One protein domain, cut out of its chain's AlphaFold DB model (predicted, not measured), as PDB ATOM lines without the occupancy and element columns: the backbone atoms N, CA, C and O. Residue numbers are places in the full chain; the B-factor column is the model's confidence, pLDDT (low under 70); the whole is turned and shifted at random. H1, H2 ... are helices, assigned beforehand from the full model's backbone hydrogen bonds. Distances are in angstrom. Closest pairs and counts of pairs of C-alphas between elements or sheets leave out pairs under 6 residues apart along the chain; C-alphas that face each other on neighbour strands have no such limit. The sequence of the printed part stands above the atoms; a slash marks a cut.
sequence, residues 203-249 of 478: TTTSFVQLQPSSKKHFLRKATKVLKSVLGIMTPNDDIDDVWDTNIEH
ATOM      1  N   THR A 203      20.529 -15.376 -23.868       58.59
ATOM      2  CA  THR A 203      20.227 -16.813 -23.995       58.59
ATOM      3  C   THR A 203      19.373 -17.088 -25.237       58.59
ATOM      4  O   THR A 203      18.146 -17.138 -25.169       58.59
ATOM      5  N   THR A 204      20.021 -17.247 -26.393       57.84
ATOM      6  CA  THR A 204      19.369 -17.501 -27.693       57.84
ATOM      7  C   THR A 204      19.619 -18.924 -28.186       57.84
ATOM      8  O   THR A 204      20.759 -19.381 -28.167       57.84
ATOM      9  N   THR A 205      18.590 -19.596 -28.708       55.09
ATOM     10  CA  THR A 205      18.652 -21.001 -29.165       55.09
ATOM     11  C   THR A 205      19.551 -21.245 -30.383       55.09
ATOM     12  O   THR A 205      20.022 -22.363 -30.566       55.09
ATOM     13  N   SER A 206      19.824 -20.229 -31.212       61.66
ATOM     14  CA  SER A 206      20.754 -20.348 -32.345       61.66
ATOM     15  C   SER A 206      21.440 -19.024 -32.680       61.66
ATOM     16  O   SER A 206      20.823 -18.103 -33.215       61.66
ATOM     17  N   PHE A 207      22.757 -18.952 -32.453       70.75
ATOM     18  CA  PHE A 207      23.583 -17.813 -32.875       70.75
ATOM     19  C   PHE A 207      23.556 -17.601 -34.401       70.75
ATOM     20  O   PHE A 207      23.618 -16.467 -34.877       70.75
ATOM     21  N   VAL A 208      23.415 -18.675 -35.187       72.12
ATOM     22  CA  VAL A 208      23.421 -18.620 -36.661       72.12
ATOM     23  C   VAL A 208      22.219 -17.837 -37.200       72.12
ATOM     24  O   VAL A 208      22.371 -17.082 -38.160       72.12
ATOM     25  N   GLN A 209      21.056 -17.954 -36.558       72.81
ATOM     26  CA  GLN A 209      19.800 -17.323 -36.985       72.81
ATOM     27  C   GLN A 209      19.668 -15.846 -36.566       72.81
ATOM     28  O   GLN A 209      18.762 -15.157 -37.024       72.81
ATOM     29  N   LEU A 210      20.577 -15.328 -35.731       74.25
ATOM     30  CA  LEU A 210      20.519 -13.947 -35.245       74.25
ATOM     31  C   LEU A 210      20.762 -12.895 -36.343       74.25
ATOM     32  O   LEU A 210      21.589 -13.079 -37.243       74.25
ATOM     33  N   GLN A 211      20.110 -11.739 -36.208       76.00
ATOM     34  CA  GLN A 211      20.345 -10.564 -37.055       76.00
ATOM     35  C   GLN A 211      21.772 -10.000 -36.872       76.00
ATOM     36  O   GLN A 211      22.361 -10.170 -35.800       76.00
ATOM     37  N   PRO A 212      22.362  -9.303 -37.868       74.88
ATOM     38  CA  PRO A 212      23.750  -8.824 -37.795       74.88
ATOM     39  C   PRO A 212      24.047  -7.894 -36.606       74.88
ATOM     40  O   PRO A 212      25.131  -7.960 -36.027       74.88
ATOM     41  N   SER A 213      23.083  -7.060 -36.209       75.25
ATOM     42  CA  SER A 213      23.153  -6.218 -35.007       75.25
ATOM     43  C   SER A 213      23.185  -7.065 -33.729       75.25
ATOM     44  O   SER A 213      24.093  -6.913 -32.911       75.25
ATOM     45  N   SER A 214      22.260  -8.019 -33.598       76.06
ATOM     46  CA  SER A 214      22.185  -8.968 -32.481       76.06
ATOM     47  C   SER A 214      23.443  -9.837 -32.368       76.06
ATOM     48  O   SER A 214      23.926 -10.053 -31.259       76.06
ATOM     49  N   LYS A 215      24.038 -10.267 -33.490       77.88
ATOM     50  CA  LYS A 215      25.329 -10.983 -33.518       77.88
ATOM     51  C   LYS A 215      26.473 -10.127 -32.975       77.88
ATOM     52  O   LYS A 215      27.232 -10.598 -32.135       77.88
ATOM     53  N   LYS A 216      26.577  -8.858 -33.395       78.69
ATOM     54  CA  LYS A 216      27.584  -7.919 -32.862       78.69
ATOM     55  C   LYS A 216      27.379  -7.640 -31.368       78.69
ATOM     56  O   LYS A 216      28.360  -7.545 -30.638       78.69
ATOM     57  N   HIS A 217      26.133  -7.545 -30.900       79.81
ATOM     58  CA  HIS A 217      25.816  -7.396 -29.474       79.81
ATOM     59  C   HIS A 217      26.197  -8.649 -28.664       79.81
ATOM     60  O   HIS A 217      26.882  -8.531 -27.651       79.81
ATOM     61  N   PHE A 218      25.836  -9.843 -29.148       80.56
ATOM     62  CA  PHE A 218      26.210 -11.126 -28.545       80.56
ATOM     63  C   PHE A 218      27.732 -11.268 -28.414       80.56
ATOM     64  O   PHE A 218      28.224 -11.556 -27.327       80.56
ATOM     65  N   LEU A 219      28.481 -11.011 -29.494       81.56
ATOM     66  CA  LEU A 219      29.944 -11.116 -29.492       81.56
ATOM     67  C   LEU A 219      30.591 -10.147 -28.495       81.56
ATOM     68  O   LEU A 219      31.445 -10.568 -27.725       81.56
ATOM     69  N   ARG A 220      30.142  -8.884 -28.433       80.44
ATOM     70  CA  ARG A 220      30.630  -7.912 -27.434       80.44
ATOM     71  C   ARG A 220      30.413  -8.397 -25.998       80.44
ATOM     72  O   ARG A 220      31.323  -8.281 -25.183       80.44
ATOM     73  N   LYS A 221      29.240  -8.969 -25.694       80.19
ATOM     74  CA  LYS A 221      28.953  -9.538 -24.367       80.19
ATOM     75  C   LYS A 221      29.803 -10.771 -24.064       80.19
ATOM     76  O   LYS A 221      30.340 -10.862 -22.966       80.19
ATOM     77  N   ALA A 222      29.981 -11.668 -25.033       82.25
ATOM     78  CA  ALA A 222      30.850 -12.833 -24.886       82.25
ATOM     79  C   ALA A 222      32.315 -12.432 -24.628       82.25
ATOM     80  O   ALA A 222      32.930 -12.962 -23.710       82.25
ATOM     81  N   THR A 223      32.856 -11.452 -25.363       84.88
ATOM     82  CA  THR A 223      34.207 -10.916 -25.124       84.88
ATOM     83  C   THR A 223      34.349 -10.289 -23.737       84.88
ATOM     84  O   THR A 223      35.333 -10.569 -23.063       84.88
ATOM     85  N   LYS A 224      33.369  -9.492 -23.278       83.31
ATOM     86  CA  LYS A 224      33.392  -8.889 -21.931       83.31
ATOM     87  C   LYS A 224      33.444  -9.970 -20.841       83.31
ATOM     88  O   LYS A 224      34.338  -9.936 -20.006       83.31
ATOM     89  N   VAL A 225      32.574 -10.983 -20.930       83.88
ATOM     90  CA  VAL A 225      32.564 -12.136 -20.010       83.88
ATOM     91  C   VAL A 225      33.889 -12.904 -20.032       83.88
ATOM     92  O   VAL A 225      34.416 -13.231 -18.972       83.88
ATOM     93  N   LEU A 226      34.458 -13.177 -21.210       86.00
ATOM     94  CA  LEU A 226      35.733 -13.895 -21.315       86.00
ATOM     95  C   LEU A 226      36.904 -13.098 -20.719       86.00
ATOM     96  O   LEU A 226      37.729 -13.690 -20.028       86.00
ATOM     97  N   LYS A 227      36.951 -11.771 -20.906       84.50
ATOM     98  CA  LYS A 227      37.942 -10.908 -20.241       84.50
ATOM     99  C   LYS A 227      37.765 -10.890 -18.717       84.50
ATOM    100  O   LYS A 227      38.758 -10.998 -18.004       84.50
ATOM    101  N   SER A 228      36.532 -10.857 -18.204       83.31
ATOM    102  CA  SER A 228      36.276 -10.990 -16.758       83.31
ATOM    103  C   SER A 228      36.735 -12.339 -16.190       83.31
ATOM    104  O   SER A 228      37.286 -12.372 -15.095       83.31
ATOM    105  N   VAL A 229      36.564 -13.444 -16.926       85.62
ATOM    106  CA  VAL A 229      37.081 -14.763 -16.513       85.62
ATOM    107  C   VAL A 229      38.612 -14.798 -16.535       85.62
ATOM    108  O   VAL A 229      39.214 -15.326 -15.604       85.62
ATOM    109  N   LEU A 230      39.255 -14.200 -17.544       85.75
ATOM    110  CA  LEU A 230      40.718 -14.108 -17.597       85.75
ATOM    111  C   LEU A 230      41.284 -13.293 -16.428       85.75
ATOM    112  O   LEU A 230      42.201 -13.775 -15.778       85.75
ATOM    113  N   GLY A 231      40.683 -12.156 -16.064       84.19
ATOM    114  CA  GLY A 231      41.101 -11.378 -14.884       84.19
ATOM    115  C   GLY A 231      41.015 -12.131 -13.545       84.19
ATOM    116  O   GLY A 231      41.703 -11.768 -12.598       84.19
ATOM    117  N   ILE A 232      40.217 -13.202 -13.460       84.56
ATOM    118  CA  ILE A 232      40.179 -14.110 -12.298       84.56
ATOM    119  C   ILE A 232      41.297 -15.166 -12.380       84.56
ATOM    120  O   ILE A 232      41.811 -15.604 -11.354       84.56
ATOM    121  N   MET A 233      41.686 -15.578 -13.591       83.31
ATOM    122  CA  MET A 233      42.760 -16.551 -13.828       83.31
ATOM    123  C   MET A 233      44.166 -15.938 -13.737       83.31
ATOM    124  O   MET A 233      45.092 -16.621 -13.304       83.31
ATOM    125  N   THR A 234      44.327 -14.673 -14.133       85.50
ATOM    126  CA  THR A 234      45.596 -13.924 -14.161       85.50
ATOM    127  C   THR A 234      45.446 -12.590 -13.409       85.50
ATOM    128  O   THR A 234      45.401 -11.532 -14.032       85.50
ATOM    129  N   PRO A 235      45.323 -12.606 -12.065       79.25
ATOM    130  CA  PRO A 235      44.988 -11.415 -11.271       79.25
ATOM    131  C   PRO A 235      46.129 -10.392 -11.122       79.25
ATOM    132  O   PRO A 235      45.912  -9.331 -10.542       79.25
ATOM    133  N   ASN A 236      47.337 -10.710 -11.605       82.25
ATOM    134  CA  ASN A 236      48.535  -9.866 -11.502       82.25
ATOM    135  C   ASN A 236      49.009  -9.314 -12.862       82.25
ATOM    136  O   ASN A 236      49.967  -8.543 -12.895       82.25
ATOM    137  N   ASP A 237      48.375  -9.728 -13.960       85.38
ATOM    138  CA  ASP A 237      48.783  -9.450 -15.340       85.38
ATOM    139  C   ASP A 237      47.739  -8.551 -16.028       85.38
ATOM    140  O   ASP A 237      46.572  -8.532 -15.621       85.38
ATOM    141  N   ASP A 238      48.113  -7.819 -17.084       86.62
ATOM    142  CA  ASP A 238      47.123  -7.043 -17.843       86.62
ATOM    143  C   ASP A 238      46.202  -7.985 -18.641       86.62
ATOM    144  O   ASP A 238      46.641  -8.827 -19.432       86.62
ATOM    145  N   ILE A 239      44.893  -7.830 -18.430       85.69
ATOM    146  CA  ILE A 239      43.840  -8.618 -19.075       85.69
ATOM    147  C   ILE A 239      43.872  -8.425 -20.597       85.69
ATOM    148  O   ILE A 239      43.514  -9.349 -21.335       85.69
ATOM    149  N   ASP A 240      44.293  -7.258 -21.082       86.06
ATOM    150  CA  ASP A 240      44.355  -6.961 -22.509       86.06
ATOM    151  C   ASP A 240      45.583  -7.612 -23.169       86.06
ATOM    152  O   ASP A 240      45.421  -8.228 -24.225       86.06
ATOM    153  N   ASP A 241      46.746  -7.637 -22.505       85.94
ATOM    154  CA  ASP A 241      47.932  -8.386 -22.961       85.94
ATOM    155  C   ASP A 241      47.682  -9.906 -22.961       85.94
ATOM    156  O   ASP A 241      47.986 -10.602 -23.937       85.94
ATOM    157  N   VAL A 242      47.075 -10.446 -21.896       86.00
ATOM    158  CA  VAL A 242      46.705 -11.873 -21.804       86.00
ATOM    159  C   VAL A 242      45.647 -12.242 -22.851       86.00
ATOM    160  O   VAL A 242      45.665 -13.345 -23.403       86.00
ATOM    161  N   TRP A 243      44.729 -11.331 -23.176       88.50
ATOM    162  CA  TRP A 243      43.726 -11.539 -24.221       88.50
ATOM    163  C   TRP A 243      44.333 -11.523 -25.628       88.50
ATOM    164  O   TRP A 243      44.043 -12.424 -26.423       88.50
ATOM    165  N   ASP A 244      45.189 -10.552 -25.944       86.56
ATOM    166  CA  ASP A 244      45.770 -10.432 -27.281       86.56
ATOM    167  C   ASP A 244      46.844 -11.501 -27.540       86.56
ATOM    168  O   ASP A 244      46.833 -12.107 -28.613       86.56
ATOM    169  N   THR A 245      47.666 -11.870 -26.550       86.19
ATOM    170  CA  THR A 245      48.574 -13.035 -26.667       86.19
ATOM    171  C   THR A 245      47.817 -14.356 -26.845       86.19
ATOM    172  O   THR A 245      48.236 -15.203 -27.637       86.19
ATOM    173  N   ASN A 246      46.657 -14.531 -26.202       83.56
ATOM    174  CA  ASN A 246      45.771 -15.679 -26.432       83.56
ATOM    175  C   ASN A 246      45.169 -15.649 -27.851       83.56
ATOM    176  O   ASN A 246      45.175 -16.664 -28.551       83.56
ATOM    177  N   ILE A 247      44.759 -14.479 -28.353       82.94
ATOM    178  CA  ILE A 247      44.359 -14.313 -29.760       82.94
ATOM    179  C   ILE A 247      45.511 -14.672 -30.711       82.94
ATOM    180  O   ILE A 247      45.270 -15.330 -31.725       82.94
ATOM    181  N   GLU A 248      46.752 -14.282 -30.422       78.81
ATOM    182  CA  GLU A 248      47.921 -14.654 -31.230       78.81
ATOM    183  C   GLU A 248      48.253 -16.143 -31.154       78.81
ATOM    184  O   GLU A 248      48.575 -16.748 -32.179       78.81
ATOM    185  N   HIS A 249      48.049 -16.779 -30.003       78.19
ATOM    186  CA  HIS A 249      48.122 -18.229 -29.864       78.19
ATOM    187  C   HIS A 249      47.014 -18.942 -30.667       78.19
ATOM    188  O   HIS A 249      47.282 -19.898 -31.391       78.19
TER     189      HIS A 249
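Overview. This is residues 203 to 249 of the 478 residues of the protein "Hypothetical protein" of Adineta steineri (UniProt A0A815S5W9). One long helix, H1, makes the length of the model, and a shorter helix, H2, meets it near its last end at a wide angle, making a corner like an L. Residues 244 to 249, the last part of H2, stick out free, and the unnamed stretch 203 to 211 lies at the other end of H1. The printed part has 47 residues with two named helices, H1 then H2, and no named strand: all helix. It is loose, with a radius of gyration of the C-alphas of 13.3 A, and elongated, spanning 38 by 21 by 14 A.

Along the chain. H1, residues 212 to 233, is 31.6 A long and begins at C-alpha 212 (23.750, -8.824, -37.795). H2, residues 239 to 249, is 15.1 A long and ends at C-alpha 249 (48.122, -18.229, -29.864).

Arrangement. H1 touches H2 with residues 227 to 231 alone; the closest C-alphas, those of Gly 231 and Ile 239, are 5.7 A apart. Their lines are about perpendicular, only just, at 72 degrees. In H1 and H2 every O i to N i+4 pair is within hydrogen-bond range.

Size, cuts and confidence. The C-alphas farthest apart, of Gln 209 and Asn 236, are 39.1 A apart. The printed part has no cut, and the link from H1 to H2 is tight. Residues 203 to 206 have pLDDT under 70.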